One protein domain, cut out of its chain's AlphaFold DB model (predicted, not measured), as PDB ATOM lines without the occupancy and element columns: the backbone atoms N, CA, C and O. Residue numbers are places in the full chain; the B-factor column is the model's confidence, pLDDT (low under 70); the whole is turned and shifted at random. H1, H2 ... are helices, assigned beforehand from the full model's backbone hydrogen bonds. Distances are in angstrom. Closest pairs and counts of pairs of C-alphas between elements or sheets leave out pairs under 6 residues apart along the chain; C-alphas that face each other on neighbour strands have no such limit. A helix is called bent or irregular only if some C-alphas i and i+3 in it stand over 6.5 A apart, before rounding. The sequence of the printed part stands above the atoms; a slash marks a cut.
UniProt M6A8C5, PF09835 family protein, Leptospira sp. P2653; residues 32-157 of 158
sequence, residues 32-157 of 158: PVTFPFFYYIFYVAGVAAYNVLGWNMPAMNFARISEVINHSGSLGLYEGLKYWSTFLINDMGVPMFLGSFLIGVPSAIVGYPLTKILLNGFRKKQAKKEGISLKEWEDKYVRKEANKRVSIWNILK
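Overview. This is residues 32 to 157 of the 158 residues of the protein "PF09835 family protein" of Leptospira sp. P2653 (UniProt M6A8C5). One very long bent helix, H3, makes the length of a thin, rod-like model; H1 crosses it close to its bend, H2 folds back beside its first arm H3a as a helical hairpin, and the short H4 packs on the far end of its second arm H3b. Residues 142 to 157, with the small H5, stick out as a tail. The printed part has 126 residues with five named helices, H1 to H5 in that order, and no named strand: all helix. It is extended, with a radius of gyration of the C-alphas of 24.6 A and spans of 73 by 35 by 31 A.

Along the chain. H1, residues 34 to 52, begins at C-alpha 34 (193.087, 133.636, 177.804) and is 27.4 A long. H2, residues 62 to 74, measures 18.4 A. H3, residues 77 to 129, was assigned as one helix by its hydrogen bonds but is bent: C-alphas 91 and 94 are 6.8 A apart. Its arms are H3a, residues 77 to 91, 20.5 A, and H3b, residues 94 to 129, 50.9 A, ending at C-alpha 129 (174.730, 116.392, 150.489). H4 is residues 134 to 141, and H5 is residues 152 to 155, ending at C-alpha 155 (206.806, 141.004, 139.762).

Arrangement. H3 is the hub, its arms at a steep tilt of 58 degrees, and H3b has a kink of 32 degrees near residue 111. H1 touches H3b at residues 94 to 103 alone, opposite ways at a steep tilt of 57 degrees; the closest C-alphas, of Gly 46 and Gly 99, are 3.8 A apart. H2 and H3a form a hairpin at a shallow tilt of 22 degrees, with the C-alphas of Ser 72 and Gly 80 closest at 4.2 A. H4 touches H3b at residues 123 to 128 alone, about perpendicular at 80 degrees; the closest C-alphas, of Ala 127 and Leu 134, are 5.5 A apart. H5 touches no helix. Every O i to N i+4 pair is within hydrogen-bond range in H1, H2, H3a and H4, and 30 of 32 are in H3b; H5 is too short for such a pair.

Size, cuts and confidence. The C-alphas of Ser 74 and Gly 131, the two farthest apart, are 74.4 A apart. The printed part has no cut, and no link is long. Mean pLDDT of the printed part is 86.8; residues 143 to 157 are under 70.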
ATOM      1  N   PRO A  32     191.720 139.151 177.794       80.88
ATOM      2  CA  PRO A  32     192.311 139.259 179.133       80.88
ATOM      3  C   PRO A  32     192.239 137.981 179.977       80.88
ATOM      4  O   PRO A  32     193.044 137.809 180.884       80.88
ATOM      5  N   VAL A  33     191.294 137.085 179.683       82.25
ATOM      6  CA  VAL A  33     191.162 135.791 180.355       82.25
ATOM      7  C   VAL A  33     192.151 134.789 179.777       82.25
ATOM      8  O   VAL A  33     192.862 134.146 180.532       82.25
ATOM      9  N   THR A  34     192.238 134.649 178.455       84.06
ATOM     10  CA  THR A  34     193.087 133.636 177.804       84.06
ATOM     11  C   THR A  34     194.568 134.005 177.774       84.06
ATOM     12  O   THR A  34     195.427 133.123 177.774       84.06
ATOM     13  N   PHE A  35     194.885 135.297 177.760       85.69
ATOM     14  CA  PHE A  35     196.246 135.801 177.620       85.69
ATOM     15  C   PHE A  35     197.174 135.386 178.777       85.69
ATOM     16  O   PHE A  35     198.234 134.834 178.476       85.69
ATOM     17  N   PRO A  36     196.784 135.509 180.068       87.62
ATOM     18  CA  PRO A  36     197.575 134.981 181.180       87.62
ATOM     19  C   PRO A  36     197.874 133.484 181.056       87.62
ATOM     20  O   PRO A  36     199.003 133.072 181.302       87.62
ATOM     21  N   PHE A  37     196.901 132.673 180.621       89.75
ATOM     22  CA  PHE A  37     197.101 131.227 180.471       89.75
ATOM     23  C   PHE A  37     198.148 130.902 179.402       89.75
ATOM     24  O   PHE A  37     199.074 130.138 179.669       89.75
ATOM     25  N   PHE A  38     198.048 131.499 178.210       89.31
ATOM     26  CA  PHE A  38     199.045 131.278 177.156       89.31
ATOM     27  C   PHE A  38     200.429 131.778 177.569       89.31
ATOM     28  O   PHE A  38     201.427 131.101 177.331       89.31
ATOM     29  N   TYR A  39     200.493 132.936 178.223       89.81
ATOM     30  CA  TYR A  39     201.749 133.551 178.639       89.81
ATOM     31  C   TYR A  39     202.441 132.726 179.719       89.81
ATOM     32  O   TYR A  39     203.653 132.537 179.661       89.81
ATOM     33  N   TYR A  40     201.667 132.151 180.637       91.69
ATOM     34  CA  TYR A  40     202.173 131.204 181.617       91.69
ATOM     35  C   TYR A  40     202.697 129.915 180.966       91.69
ATOM     36  O   TYR A  40     203.799 129.479 181.287       91.69
ATOM     37  N   ILE A  41     201.968 129.333 180.005       93.75
ATOM     38  CA  ILE A  41     202.431 128.138 179.275       93.75
ATOM     39  C   ILE A  41     203.752 128.422 178.553       93.75
ATOM     40  O   ILE A  41     204.685 127.625 178.642       93.75
ATOM     41  N   PHE A  42     203.857 129.566 177.872       95.00
ATOM     42  CA  PHE A  42     205.096 129.969 177.210       95.00
ATOM     43  C   PHE A  42     206.222 130.208 178.213       95.00
ATOM     44  O   PHE A  42     207.337 129.757 177.979       95.00
ATOM     45  N   TYR A  43     205.945 130.845 179.349       94.75
ATOM     46  CA  TYR A  43     206.936 131.034 180.406       94.75
ATOM     47  C   TYR A  43     207.489 129.695 180.909       94.75
ATOM     48  O   TYR A  43     208.700 129.488 180.908       94.75
ATOM     49  N   VAL A  44     206.613 128.756 181.279       93.75
ATOM     50  CA  VAL A  44     207.008 127.442 181.811       93.75
ATOM     51  C   VAL A  44     207.789 126.638 180.773       93.75
ATOM     52  O   VAL A  44     208.841 126.087 181.095       93.75
ATOM     53  N   ALA A  45     207.318 126.606 179.523       95.31
ATOM     54  CA  ALA A  45     208.028 125.942 178.431       95.31
ATOM     55  C   ALA A  45     209.414 126.567 178.191       95.31
ATOM     56  O   ALA A  45     210.390 125.853 177.970       95.31
ATOM     57  N   GLY A  46     209.506 127.894 178.284       95.06
ATOM     58  CA  GLY A  46     210.750 128.643 178.192       95.06
ATOM     59  C   GLY A  46     211.736 128.290 179.293       95.06
ATOM     60  O   GLY A  46     212.852 127.883 178.995       95.06
ATOM     61  N   VAL A  47     211.325 128.391 180.558       93.62
ATOM     62  CA  VAL A  47     212.166 128.037 181.715       93.62
ATOM     63  C   VAL A  47     212.637 126.588 181.627       93.62
ATOM     64  O   VAL A  47     213.814 126.310 181.852       93.62
ATOM     65  N   ALA A  48     211.753 125.664 181.239       93.50
ATOM     66  CA  ALA A  48     212.127 124.272 181.022       93.50
ATOM     67  C   ALA A  48     213.233 124.145 179.962       93.50
ATOM     68  O   ALA A  48     214.217 123.445 180.189       93.50
ATOM     69  N   ALA A  49     213.125 124.867 178.846       93.75
ATOM     70  CA  ALA A  49     214.160 124.879 177.818       93.75
ATOM     71  C   ALA A  49     215.475 125.516 178.297       93.75
ATOM     72  O   ALA A  49     216.536 124.945 178.065       93.75
ATOM     73  N   TYR A  50     215.418 126.639 179.019       91.75
ATOM     74  CA  TYR A  50     216.589 127.267 179.644       91.75
ATOM     75  C   TYR A  50     217.328 126.294 180.577       91.75
ATOM     76  O   TYR A  50     218.555 126.203 180.541       91.75
ATOM     77  N   ASN A  51     216.584 125.524 181.372       90.94
ATOM     78  CA  ASN A  51     217.153 124.532 182.280       90.94
ATOM     79  C   ASN A  51     217.775 123.348 181.530       90.94
ATOM     80  O   ASN A  51     218.870 122.920 181.882       90.94
ATOM     81  N   VAL A  52     217.139 122.868 180.456       91.81
ATOM     82  CA  VAL A  52     217.705 121.822 179.583       91.81
ATOM     83  C   VAL A  52     218.996 122.290 178.900       91.81
ATOM     84  O   VAL A  52     219.919 121.500 178.732       91.81
ATOM     85  N   LEU A  53     219.094 123.576 178.553       91.00
ATOM     86  CA  LEU A  53     220.301 124.185 177.982       91.00
ATOM     87  C   LEU A  53     221.406 124.461 179.023       91.00
ATOM     88  O   LEU A  53     222.474 124.948 178.661       91.00
ATOM     89  N   GLY A  54     221.175 124.148 180.304       88.94
ATOM     90  CA  GLY A  54     222.157 124.299 181.382       88.94
ATOM     91  C   GLY A  54     222.258 125.710 181.968       88.94
ATOM     92  O   GLY A  54     223.145 125.975 182.777       88.94
ATOM     93  N   TRP A  55     221.355 126.620 181.598       85.06
ATOM     94  CA  TRP A  55     221.363 128.008 182.071       85.06
ATOM     95  C   TRP A  55     220.702 128.207 183.445       85.06
ATOM     96  O   TRP A  55     220.823 129.291 184.005       85.06
ATOM     97  N   ASN A  56     220.068 127.166 184.006       81.62
ATOM     98  CA  ASN A  56     219.514 127.119 185.371       81.62
ATOM     99  C   ASN A  56     218.775 128.403 185.777       81.62
ATOM    100  O   ASN A  56     219.135 129.082 186.740       81.62
ATOM    101  N   MET A  57     217.738 128.745 185.017       82.00
ATOM    102  CA  MET A  57     216.975 129.957 185.262       82.00
ATOM    103  C   MET A  57     216.035 129.739 186.457       82.00
ATOM    104  O   MET A  57     215.217 128.810 186.425       82.00
ATOM    105  N   PRO A  58     216.119 130.562 187.518       79.44
ATOM    106  CA  PRO A  58     215.236 130.416 188.664       79.44
ATOM    107  C   PRO A  58     213.789 130.677 188.238       79.44
ATOM    108  O   PRO A  58     213.486 131.664 187.569       79.44
ATOM    109  N   ALA A  59     212.881 129.778 188.620       81.62
ATOM    110  CA  ALA A  59     211.465 129.956 188.339       81.62
ATOM    111  C   ALA A  59     210.906 131.157 189.119       81.62
ATOM    112  O   ALA A  59     211.210 131.344 190.300       81.62
ATOM    113  N   MET A  60     210.058 131.948 188.463       87.38
ATOM    114  CA  MET A  60     209.412 133.100 189.064       87.38
ATOM    115  C   MET A  60     208.545 132.665 190.240       87.38
ATOM    116  O   MET A  60     207.686 131.793 190.119       87.38
ATOM    117  N   ASN A  61     208.772 133.302 191.381       89.06
ATOM    118  CA  ASN A  61     208.018 133.076 192.600       89.06
ATOM    119  C   ASN A  61     207.578 134.416 193.198       89.06
ATOM    120  O   ASN A  61     208.050 135.488 192.810       89.06
ATOM    121  N   PHE A  62     206.658 134.352 194.156       89.06
ATOM    122  CA  PHE A  62     206.124 135.554 194.785       89.06
ATOM    123  C   PHE A  62     207.203 136.349 195.536       89.06
ATOM    124  O   PHE A  62     207.181 137.574 195.508       89.06
ATOM    125  N   ALA A  63     208.189 135.665 196.129       91.31
ATOM    126  CA  ALA A  63     209.289 136.311 196.842       91.31
ATOM    127  C   ALA A  63     210.102 137.244 195.930       91.31
ATOM    128  O   ALA A  63     210.358 138.389 196.298       91.31
ATOM    129  N   ARG A  64     210.429 136.794 194.713       89.19
ATOM    130  CA  ARG A  64     211.129 137.599 193.707       89.19
ATOM    131  C   ARG A  64     210.298 138.802 193.273       89.19
ATOM    132  O   ARG A  64     210.828 139.900 193.165       89.19
ATOM    133  N   ILE A  65     208.993 138.626 193.063       91.19
ATOM    134  CA  ILE A  65     208.097 139.735 192.700       91.19
ATOM    135  C   ILE A  65     208.060 140.781 193.824       91.19
ATOM    136  O   ILE A  65     208.206 141.971 193.558       91.19
ATOM    137  N   SER A  66     207.916 140.354 195.082       93.19
ATOM    138  CA  SER A  66     207.927 141.259 196.238       93.19
ATOM    139  C   SER A  66     209.255 141.999 196.390       93.19
ATOM    140  O   SER A  66     209.252 143.197 196.666       93.19
ATOM    141  N   GLU A  67     210.383 141.320 196.173       92.06
ATOM    142  CA  GLU A  67     211.710 141.939 196.169       92.06
ATOM    143  C   GLU A  67     211.793 143.063 195.128       92.06
ATOM    144  O   GLU A  67     212.199 144.178 195.450       92.06
ATOM    145  N   VAL A  68     211.336 142.799 193.902       91.75
ATOM    146  CA  VAL A  68     211.373 143.775 192.807       91.75
ATOM    147  C   VAL A  68     210.456 144.966 193.100       91.75
ATOM    148  O   VAL A  68     210.845 146.106 192.842       91.75
ATOM    149  N   ILE A  69     209.271 144.739 193.678       92.81
ATOM    150  CA  ILE A  69     208.346 145.814 194.087       92.81
ATOM    151  C   ILE A  69     209.000 146.700 195.150       92.81
ATOM    152  O   ILE A  69     209.041 147.918 194.992       92.81
ATOM    153  N   ASN A  70     209.555 146.097 196.201       94.56
ATOM    154  CA  ASN A  70     210.167 146.842 197.299       94.56
ATOM    155  C   ASN A  70     211.409 147.613 196.836       94.56
ATOM    156  O   ASN A  70     211.585 148.777 197.193       94.56
ATOM    157  N   HIS A  71     212.252 146.991 196.009       92.62
ATOM    158  CA  HIS A  71     213.459 147.629 195.500       92.62
ATOM    159  C   HIS A  71     213.127 148.776 194.544       92.62
ATOM    160  O   HIS A  71     213.608 149.889 194.739       92.62
ATOM    161  N   SER A  72     212.250 148.551 193.561       92.25
ATOM    162  CA  SER A  72     211.837 149.608 192.628       92.25
ATOM    163  C   SER A  72     211.124 150.770 193.324       92.25
ATOM    164  O   SER A  72     211.361 151.915 192.952       92.25
ATOM    165  N   GLY A  73     210.325 150.502 194.364       90.94
ATOM    166  CA  GLY A  73     209.664 151.532 195.170       90.94
ATOM    167  C   GLY A  73     210.614 152.355 196.044       90.94
ATOM    168  O   GLY A  73     210.275 153.473 196.420       90.94
ATOM    169  N   SER A  74     211.805 151.832 196.353       93.31
ATOM    170  CA  SER A  74     212.842 152.561 197.099       93.31
ATOM    171  C   SER A  74     213.708 153.480 196.226       93.31
ATOM    172  O   SER A  74     214.485 154.277 196.751       93.31
ATOM    173  N   LEU A  75     213.594 153.363 194.900       93.75
ATOM    174  CA  LEU A  75     214.390 154.101 193.926       93.75
ATOM    175  C   LEU A  75     213.647 155.339 193.397       93.75
ATOM    176  O   LEU A  75     212.429 155.467 193.516       93.75
ATOM    177  N   GLY A  76     214.395 156.245 192.763       94.94
ATOM    178  CA  GLY A  76     213.813 157.318 191.955       94.94
ATOM    179  C   GLY A  76     212.984 156.771 190.786       94.94
ATOM    180  O   GLY A  76     213.140 155.619 190.380       94.94
ATOM    181  N   LEU A  77     212.092 157.594 190.221       92.94
ATOM    182  CA  LEU A  77     211.156 157.162 189.168       92.94
ATOM    183  C   LEU A  77     211.857 156.519 187.963       92.94
ATOM    184  O   LEU A  77     211.393 155.501 187.452       92.94
ATOM    185  N   TYR A  78     212.964 157.104 187.500       95.62
ATOM    186  CA  TYR A  78     213.691 156.601 186.336       95.62
ATOM    187  C   TYR A  78     214.370 155.261 186.634       95.62
ATOM    188  O   TYR A  78     214.221 154.301 185.875       95.62
ATOM    189  N   GLU A  79     215.083 155.173 187.754       95.31
ATOM    190  CA  GLU A  79     215.801 153.975 188.178       95.31
ATOM    191  C   GLU A  79     214.832 152.834 188.501       95.31
ATOM    192  O   GLU A  79     215.059 151.701 188.073       95.31
ATOM    193  N   GLY A  80     213.718 153.136 189.171       95.31
ATOM    194  CA  GLY A  80     212.645 152.190 189.463       95.31
ATOM    195  C   GLY A  80     211.991 151.647 188.192       95.31
ATOM    196  O   GLY A  80     211.890 150.430 188.029       95.31
ATOM    197  N   LEU A  81     211.624 152.516 187.239       94.56
ATOM    198  CA  LEU A  81     211.073 152.099 185.942       94.56
ATOM    199  C   LEU A  81     212.066 151.258 185.138       94.56
ATOM    200  O   LEU A  81     211.678 150.255 184.535       94.56
ATOM    201  N   LYS A  82     213.347 151.637 185.134       95.00
ATOM    202  CA  LYS A  82     214.410 150.880 184.466       95.00
ATOM    203  C   LYS A  82     214.579 149.499 185.095       95.00
ATOM    204  O   LYS A  82     214.667 148.514 184.361       95.00
ATOM    205  N   TYR A  83     214.595 149.412 186.425       93.81
ATOM    206  CA  TYR A  83     214.717 148.147 187.146       93.81
ATOM    207  C   TYR A  83     213.522 147.229 186.870       93.81
ATOM    208  O   TYR A  83     213.708 146.083 186.468       93.81
ATOM    209  N   TRP A  84     212.301 147.762 186.968       91.81
ATOM    210  CA  TRP A  84     211.075 147.026 186.661       91.81
ATOM    211  C   TRP A  84     211.048 146.526 185.213       91.81
ATOM    212  O   TRP A  84     210.733 145.368 184.951       91.81
ATOM    213  N   SER A  85     211.441 147.373 184.260       93.56
ATOM    214  CA  SER A  85     211.512 146.998 182.843       93.56
ATOM    215  C   SER A  85     212.555 145.908 182.593       93.56
ATOM    216  O   SER A  85     212.302 144.972 181.839       93.56
ATOM    217  N   THR A  86     213.713 146.006 183.249       92.88
ATOM    218  CA  THR A  86     214.785 145.005 183.153       92.88
ATOM    219  C   THR A  86     214.314 143.660 183.695       92.88
ATOM    220  O   THR A  86     214.509 142.646 183.034       92.88
ATOM    221  N   PHE A  87     213.629 143.660 184.841       92.25
ATOM    222  CA  PHE A  87     212.991 142.474 185.408       92.25
ATOM    223  C   PHE A  87     211.958 141.866 184.447       92.25
ATOM    224  O   PHE A  87     212.019 140.680 184.138       92.25
ATOM    225  N   LEU A  88     211.039 142.673 183.906       91.88
ATOM    226  CA  LEU A  88     210.018 142.182 182.977       91.88
ATOM    227  C   LEU A  88     210.626 141.572 181.711       91.88
ATOM    228  O   LEU A  88     210.126 140.565 181.221       91.88
ATOM    229  N   ILE A  89     211.690 142.162 181.167       92.12
ATOM    230  CA  ILE A  89     212.328 141.661 179.945       92.12
ATOM    231  C   ILE A  89     213.164 140.418 180.242       92.12
ATOM    232  O   ILE A  89     212.986 139.404 179.571       92.12
ATOM    233  N   ASN A  90     214.052 140.472 181.233       89.31
ATOM    234  CA  ASN A  90     215.031 139.415 181.467       89.31
ATOM    235  C   ASN A  90     214.426 138.222 182.204       89.31
ATOM    236  O   ASN A  90     214.628 137.090 181.774       89.31
ATOM    237  N   ASP A  91     213.673 138.460 183.277       88.31
ATOM    238  CA  ASP A  91     213.167 137.396 184.144       88.31
ATOM    239  C   ASP A  91     211.886 136.764 183.565       88.31
ATOM    240  O   ASP A  91     211.632 135.590 183.812       88.31
ATOM    241  N   MET A  92     211.089 137.501 182.772       90.38
ATOM    242  CA  MET A  92     209.838 136.992 182.173       90.38
ATOM    243  C   MET A  92     209.853 136.962 180.641       90.38
ATOM    244  O   MET A  92     209.507 135.950 180.032       90.38
ATOM    245  N   GLY A  93     210.240 138.063 180.001       91.50
ATOM    246  CA  GLY A  93     210.102 138.256 178.558       91.50
ATOM    247  C   GLY A  93     210.933 137.277 177.738       91.50
ATOM    248  O   GLY A  93     210.413 136.642 176.824       91.50
ATOM    249  N   VAL A  94     212.204 137.112 178.088       91.62
ATOM    250  CA  VAL A  94     213.141 136.195 177.430       91.62
ATOM    251  C   VAL A  94     212.677 134.726 177.492       91.62
ATOM    252  O   VAL A  94     212.558 134.109 176.426       91.62
ATOM    253  N   PRO A  95     212.344 134.142 178.664       93.38
ATOM    254  CA  PRO A  95     211.850 132.768 178.718       93.38
ATOM    255  C   PRO A  95     210.512 132.619 177.990       93.38
ATOM    256  O   PRO A  95     210.342 131.680 177.214       93.38
ATOM    257  N   MET A  96     209.585 133.568 178.138       94.44
ATOM    258  CA  MET A  96     208.317 133.533 177.402       94.44
ATOM    259  C   MET A  96     208.516 133.583 175.888       94.44
ATOM    260  O   MET A  96     207.836 132.861 175.160       94.44
ATOM    261  N   PHE A  97     209.454 134.395 175.403       93.44
ATOM    262  CA  PHE A  97     209.789 134.464 173.987       93.44
ATOM    263  C   PHE A  97     210.282 133.106 173.487       93.44
ATOM    264  O   PHE A  97     209.706 132.568 172.540       93.44
ATOM    265  N   LEU A  98     211.256 132.494 174.167       94.38
ATOM    266  CA  LEU A  98     211.754 131.167 173.804       94.38
ATOM    267  C   LEU A  98     210.638 130.113 173.820       94.38
ATOM    268  O   LEU A  98     210.458 129.382 172.844       94.38
ATOM    269  N   GLY A  99     209.844 130.064 174.888       95.06
ATOM    270  CA  GLY A  99     208.733 129.123 174.995       95.06
ATOM    271  C   GLY A  99     207.656 129.341 173.934       95.06
ATOM    272  O   GLY A  99     207.080 128.372 173.439       95.06
ATOM    273  N   SER A 100     207.425 130.583 173.498       94.31
ATOM    274  CA  SER A 100     206.491 130.872 172.406       94.31
ATOM    275  C   SER A 100     206.949 130.279 171.072       94.31
ATOM    276  O   SER A 100     206.111 129.789 170.318       94.31
ATOM    277  N   PHE A 101     208.256 130.231 170.790       95.00
ATOM    278  CA  PHE A 101     208.781 129.536 169.611       95.00
ATOM    279  C   PHE A 101     208.621 128.023 169.740       95.00
ATOM    280  O   PHE A 101     208.154 127.375 168.801       95.00
ATOM    281  N   LEU A 102     208.948 127.474 170.911       95.25
ATOM    282  CA  LEU A 102     208.874 126.037 171.179       95.25
ATOM    283  C   LEU A 102     207.453 125.484 171.103       95.25
ATOM    284  O   LEU A 102     207.267 124.356 170.665       95.25
ATOM    285  N   ILE A 103     206.450 126.263 171.498       94.56
ATOM    286  CA  ILE A 103     205.049 125.860 171.376       94.56
ATOM    287  C   ILE A 103     204.480 126.280 170.020       94.56
ATOM    288  O   ILE A 103     203.836 125.483 169.337       94.56
ATOM    289  N   GLY A 104     204.718 127.522 169.607       91.31
ATOM    290  CA  GLY A 104     204.094 128.132 168.439       91.31
ATOM    291  C   GLY A 104     204.527 127.508 167.118       91.31
ATOM    292  O   GLY A 104     203.670 127.234 166.278       91.31
ATOM    293  N   VAL A 105     205.821 127.229 166.928       93.00
ATOM    294  CA  VAL A 105     206.323 126.665 165.663       93.00
ATOM    295  C   VAL A 105     205.807 125.239 165.444       93.00
ATOM    296  O   VAL A 105     205.194 125.003 164.399       93.00
ATOM    297  N   PRO A 106     205.933 124.296 166.400       94.88
ATOM    298  CA  PRO A 106     205.327 122.974 166.247       94.88
ATOM    299  C   PRO A 106     203.808 123.040 166.086       94.88
ATOM    300  O   PRO A 106     203.258 122.354 165.225       94.88
ATOM    301  N   SER A 107     203.128 123.915 166.837       91.75
ATOM    302  CA  SER A 107     201.680 124.111 166.693       91.75
ATOM    303  C   SER A 107     201.299 124.589 165.294       91.75
ATOM    304  O   SER A 107     200.289 124.145 164.758       91.75
ATOM    305  N   ALA A 108     202.101 125.449 164.664       88.12
ATOM    306  CA  ALA A 108     201.872 125.890 163.291       88.12
ATOM    307  C   ALA A 108     202.107 124.757 162.276       88.12
ATOM    308  O   ALA A 108     201.290 124.559 161.372       88.12
ATOM    309  N   ILE A 109     203.185 123.985 162.457       93.12
ATOM    310  CA  ILE A 109     203.527 122.838 161.602       93.12
ATOM    311  C   ILE A 109     202.423 121.777 161.648       93.12
ATOM    312  O   ILE A 109     202.030 121.266 160.603       93.12
ATOM    313  N   VAL A 110     201.892 121.472 162.835       94.19
ATOM    314  CA  VAL A 110     200.807 120.492 163.031       94.19
ATOM    315  C   VAL A 110     199.440 121.078 162.669       94.19
ATOM    316  O   VAL A 110     198.580 120.385 162.120       94.19
ATOM    317  N   GLY A 111     199.233 122.367 162.927       91.06
ATOM    318  CA  GLY A 111     197.972 123.057 162.683       91.06
ATOM    319  C   GLY A 111     197.580 123.048 161.209       91.06
ATOM    320  O   GLY A 111     196.436 122.732 160.885       91.06
ATOM    321  N   TYR A 112     198.522 123.309 160.298       87.94
ATOM    322  CA  TYR A 112     198.239 123.332 158.860       87.94
ATOM    323  C   TYR A 112     197.657 122.013 158.302       87.94
ATOM    324  O   TYR A 112     196.566 122.054 157.716       87.94
ATOM    325  N   PRO A 113     198.309 120.838 158.453       94.12
ATOM    326  CA  PRO A 113     197.762 119.582 157.955       94.12
ATOM    327  C   PRO A 113     196.445 119.226 158.647       94.12
ATOM    328  O   PRO A 113     195.516 118.790 157.966       94.12
ATOM    329  N   LEU A 114     196.315 119.481 159.954       93.56
ATOM    330  CA  LEU A 114     195.075 119.231 160.688       93.56
ATOM    331  C   LEU A 114     193.914 120.060 160.126       93.56
ATOM    332  O   LEU A 114     192.870 119.508 159.770       93.56
ATOM    333  N   THR A 115     194.102 121.372 159.967       89.88
ATOM    334  CA  THR A 115     193.094 122.254 159.364       89.88
ATOM    335  C   THR A 115     192.751 121.808 157.946       89.88
ATOM    336  O   THR A 115     191.574 121.754 157.592       89.88
ATOM    337  N   LYS A 116     193.747 121.433 157.135       89.12
ATOM    338  CA  LYS A 116     193.528 120.954 155.763       89.12
ATOM    339  C   LYS A 116     192.674 119.683 155.730       89.12
ATOM    340  O   LYS A 116     191.765 119.593 154.907       89.12
ATOM    341  N   ILE A 117     192.934 118.721 156.617       93.25
ATOM    342  CA  ILE A 117     192.164 117.471 156.717       93.25
ATOM    343  C   ILE A 117     190.720 117.764 157.129       93.25
ATOM    344  O   ILE A 117     189.791 117.335 156.442       93.25
ATOM    345  N   LEU A 118     190.527 118.536 158.202       92.88
ATOM    346  CA  LEU A 118     189.201 118.881 158.721       92.88
ATOM    347  C   LEU A 118     188.371 119.643 157.684       92.88
ATOM    348  O   LEU A 118     187.218 119.292 157.423       92.88
ATOM    349  N   LEU A 119     188.973 120.642 157.036       90.00
ATOM    350  CA  LEU A 119     188.303 121.461 156.034       90.00
ATOM    351  C   LEU A 119     187.919 120.640 154.800       90.00
ATOM    352  O   LEU A 119     186.789 120.737 154.327       90.00
ATOM    353  N   ASN A 120     188.819 119.796 154.294       90.00
ATOM    354  CA  ASN A 120     188.521 118.939 153.147       90.00
ATOM    355  C   ASN A 120     187.453 117.890 153.481       90.00
ATOM    356  O   ASN A 120     186.596 117.606 152.644       90.00
ATOM    357  N   GLY A 121     187.468 117.337 154.696       92.06
ATOM    358  CA  GLY A 121     186.422 116.436 155.181       92.06
ATOM    359  C   GLY A 121     185.054 117.119 155.219       92.06
ATOM    360  O   GLY A 121     184.075 116.583 154.695       92.06
ATOM    361  N   PHE A 122     185.000 118.341 155.753       92.00
ATOM    362  CA  PHE A 122     183.792 119.162 155.765       92.00
ATOM    363  C   PHE A 122     183.272 119.449 154.348       92.00
ATOM    364  O   PHE A 122     182.102 119.187 154.062       92.00
ATOM    365  N   ARG A 123     184.141 119.896 153.431       91.31
ATOM    366  CA  ARG A 123     183.778 120.180 152.031       91.31
ATOM    367  C   ARG A 123     183.241 118.949 151.307       91.31
ATOM    368  O   ARG A 123     182.205 119.031 150.658       91.31
ATOM    369  N   LYS A 124     183.890 117.790 151.464       93.00
ATOM    370  CA  LYS A 124     183.418 116.520 150.882       93.00
ATOM    371  C   LYS A 124     182.035 116.135 151.401       93.00
ATOM    372  O   LYS A 124     181.188 115.711 150.619       93.00
ATOM    373  N   LYS A 125     181.789 116.294 152.707       92.88
ATOM    374  CA  LYS A 125     180.478 116.017 153.311       92.88
ATOM    375  C   LYS A 125     179.396 116.926 152.728       92.88
ATOM    376  O   LYS A 125     178.290 116.455 152.486       92.88
ATOM    377  N   GLN A 126     179.717 118.193 152.481       91.56
ATOM    378  CA  GLN A 126     178.781 119.146 151.894       91.56
ATOM    379  C   GLN A 126     178.515 118.868 150.406       91.56
ATOM    380  O   GLN A 126     177.357 118.811 150.008       91.56
ATOM    381  N   ALA A 127     179.553 118.574 149.617       92.56
ATOM    382  CA  ALA A 127     179.409 118.173 148.216       92.56
ATOM    383  C   ALA A 127     178.518 116.927 148.069       92.56
ATOM    384  O   ALA A 127     177.588 116.915 147.267       92.56
ATOM    385  N   LYS A 128     178.714 115.923 148.941       93.62
ATOM    386  CA  LYS A 128     177.875 114.715 148.981       93.62
ATOM    387  C   LYS A 128     176.405 115.020 149.290       93.62
ATOM    388  O   LYS A 128     175.537 114.379 148.711       93.62
ATOM    389  N   LYS A 129     176.114 115.975 150.183       93.94
ATOM    390  CA  LYS A 129     174.730 116.392 150.489       93.94
ATOM    391  C   LYS A 129     174.036 117.038 149.291       93.94
ATOM    392  O   LYS A 129     172.830 116.902 149.156       93.94
ATOM    393  N   GLU A 130     174.794 117.735 148.453       92.75
ATOM    394  CA  GLU A 130     174.288 118.385 147.241       92.75
ATOM    395  C   GLU A 130     174.325 117.461 146.011       92.75
ATOM    396  O   GLU A 130     173.882 117.863 144.941       92.75
ATOM    397  N   GLY A 131     174.843 116.233 146.143       93.06
ATOM    398  CA  GLY A 131     174.950 115.275 145.038       93.06
ATOM    399  C   GLY A 131     175.952 115.671 143.949       93.06
ATOM    400  O   GLY A 131     175.948 115.069 142.880       93.06
ATOM    401  N   ILE A 132     176.811 116.660 144.209       92.06
ATOM    402  CA  ILE A 132     177.799 117.172 143.250       92.06
ATOM    403  C   ILE A 132     179.213 116.726 143.617       92.06
ATOM    404  O   ILE A 132     179.504 116.358 144.762       92.06
ATOM    405  N   SER A 133     180.125 116.757 142.647       91.12
ATOM    406  CA  SER A 133     181.530 116.454 142.905       91.12
ATOM    407  C   SER A 133     182.182 117.532 143.780       91.12
ATOM    408  O   SER A 133     181.760 118.689 143.812       91.12
ATOM    409  N   LEU A 134     183.264 117.173 144.482       87.94
ATOM    410  CA  LEU A 134     184.018 118.137 145.296       87.94
ATOM    411  C   LEU A 134     184.506 119.330 144.461       87.94
ATOM    412  O   LEU A 134     184.472 120.456 144.940       87.94
ATOM    413  N   LYS A 135     184.938 119.084 143.219       87.25
ATOM    414  CA  LYS A 135     185.460 120.123 142.326       87.25
ATOM    415  C   LYS A 135     184.366 121.110 141.918       87.25
ATOM    416  O   LYS A 135     184.587 122.312 141.986       87.25
ATOM    417  N   GLU A 136     183.182 120.609 141.572       87.06
ATOM    418  CA  GLU A 136     182.020 121.448 141.251       87.06
ATOM    419  C   GLU A 136     181.543 122.241 142.469       87.06
ATOM    420  O   GLU A 136     181.228 123.423 142.354       87.06
ATOM    421  N   TRP A 137     181.543 121.620 143.651       89.88
ATOM    422  CA  TRP A 137     181.217 122.310 144.898       89.88
ATOM    423  C   TRP A 137     182.214 123.440 145.186       89.88
ATOM    424  O   TRP A 137     181.821 124.554 145.533       89.88
ATOM    425  N   GLU A 138     183.512 123.187 145.004       87.31
ATOM    426  CA  GLU A 138     184.545 124.210 145.165       87.31
ATOM    427  C   GLU A 138     184.416 125.330 144.131       87.31
ATOM    428  O   GLU A 138     184.487 126.496 144.505       87.31
ATOM    429  N   ASP A 139     184.157 125.021 142.863       85.81
ATOM    430  CA  ASP A 139     183.962 126.041 141.829       85.81
ATOM    431  C   ASP A 139     182.713 126.903 142.087       85.81
ATOM    432  O   ASP A 139     182.722 128.100 141.795       85.81
ATOM    433  N   LYS A 140     181.667 126.325 142.690       85.69
ATOM    434  CA  LYS A 140     180.414 127.014 143.024       85.69
ATOM    435  C   LYS A 140     180.521 127.911 144.262       85.69
ATOM    436  O   LYS A 140     179.975 129.013 144.256       85.69
ATOM    437  N   TYR A 141     181.197 127.463 145.323       83.75
ATOM    438  CA  TYR A 141     181.190 128.153 146.626       83.75
ATOM    439  C   TYR A 141     182.537 128.747 147.045       83.75
ATOM    440  O   TYR A 141     182.577 129.704 147.825       83.75
ATOM    441  N   VAL A 142     183.658 128.211 146.560       79.88
ATOM    442  CA  VAL A 142     184.989 128.709 146.913       79.88
ATOM    443  C   VAL A 142     185.386 129.789 145.915       79.88
ATOM    444  O   VAL A 142     185.882 129.526 144.822       79.88
ATOM    445  N   ARG A 143     185.222 131.049 146.326       69.88
ATOM    446  CA  ARG A 143     185.713 132.202 145.565       69.88
ATOM    447  C   ARG A 143     187.213 132.073 145.267       69.88
ATOM    448  O   ARG A 143     188.051 132.158 146.168       69.88
ATOM    449  N   LYS A 144     187.567 131.940 143.985       63.97
ATOM    450  CA  LYS A 144     188.955 131.981 143.489       63.97
ATOM    451  C   LYS A 144     189.460 133.425 143.401       63.97
ATOM    452  O   LYS A 144     189.772 133.920 142.325       63.97
ATOM    453  N   GLU A 145     189.563 134.135 144.517       58.78
ATOM    454  CA  GLU A 145     190.024 135.530 144.496       58.78
ATOM    455  C   GLU A 145     191.555 135.643 144.546       58.78
ATOM    456  O   GLU A 145     192.153 135.856 145.594       58.78
ATOM    457  N   ALA A 146     192.244 135.508 143.408       50.41
ATOM    458  CA  ALA A 146     193.499 136.238 143.171       50.41
ATOM    459  C   ALA A 146     193.357 136.989 141.866       50.41
ATOM    460  O   ALA A 146     193.267 136.378 140.801       50.41
ATOM    461  N   ASN A 147     193.466 138.308 141.945       49.59
ATOM    462  CA  ASN A 147     193.909 139.061 140.796       49.59
ATOM    463  C   ASN A 147     195.368 138.652 140.529       49.59
ATOM    464  O   ASN A 147     196.291 139.148 141.173       49.59
ATOM    465  N   LYS A 148     195.575 137.680 139.629       52.53
ATOM    466  CA  LYS A 148     196.907 137.150 139.282       52.53
ATOM    467  C   LYS A 148     197.879 138.265 138.870       52.53
ATOM    468  O   LYS A 148     199.079 138.080 139.001       52.53
ATOM    469  N   ARG A 149     197.387 139.429 138.431       50.91
ATOM    470  CA  ARG A 149     198.213 140.563 137.998       50.91
ATOM    471  C   ARG A 149     199.003 141.279 139.105       50.91
ATOM    472  O   ARG A 149     199.949 141.966 138.765       50.91
ATOM    473  N   VAL A 150     198.663 141.114 140.390       53.47
ATOM    474  CA  VAL A 150     199.278 141.881 141.509       53.47
ATOM    475  C   VAL A 150     200.083 140.985 142.470       53.47
ATOM    476  O   VAL A 150     200.529 141.405 143.529       53.47
ATOM    477  N   SER A 151     200.266 139.708 142.128       56.56
ATOM    478  CA  SER A 151     201.062 138.786 142.945       56.56
ATOM    479  C   SER A 151     202.545 139.164 142.890       56.56
ATOM    480  O   SER A 151     203.106 139.240 141.798       56.56
ATOM    481  N   ILE A 152     203.203 139.307 144.046       57.19
ATOM    482  CA  ILE A 152     204.650 139.584 144.142       57.19
ATOM    483  C   ILE A 152     205.495 138.543 143.386       57.19
ATOM    484  O   ILE A 152     206.531 138.863 142.817       57.19
ATOM    485  N   TRP A 153     204.990 137.310 143.279       53.47
ATOM    486  CA  TRP A 153     205.603 136.224 142.511       53.47
ATOM    487  C   TRP A 153     205.646 136.468 140.999       53.47
ATOM    488  O   TRP A 153     206.414 135.804 140.312       53.47
ATOM    489  N   ASN A 154     204.815 137.373 140.478       54.78
ATOM    490  CA  ASN A 154     204.821 137.762 139.069       54.78
ATOM    491  C   ASN A 154     205.690 139.000 138.815       54.78
ATOM    492  O   ASN A 154     206.236 139.112 137.729       54.78
ATOM    493  N   ILE A 155     205.862 139.875 139.814       55.56
ATOM    494  CA  ILE A 155     206.806 141.004 139.762       55.56
ATOM    495  C   ILE A 155     208.249 140.496 139.873       55.56
ATOM    496  O   ILE A 155     209.111 140.927 139.130       55.56
ATOM    497  N   LEU A 156     208.510 139.515 140.745       54.91
ATOM    498  CA  LEU A 156     209.834 138.892 140.891       54.91
ATOM    499  C   LEU A 156     210.233 137.986 139.708       54.91
ATOM    500  O   LEU A 156     211.341 137.458 139.693       54.91
ATOM    501  N   LYS A 157     209.320 137.748 138.759       54.47
ATOM    502  CA  LYS A 157     209.553 136.939 137.553       54.47
ATOM    503  C   LYS A 157     209.702 137.772 136.271       54.47
ATOM    504  O   LYS A 157     209.965 137.164 135.235       54.47
TER     505      LYS A 157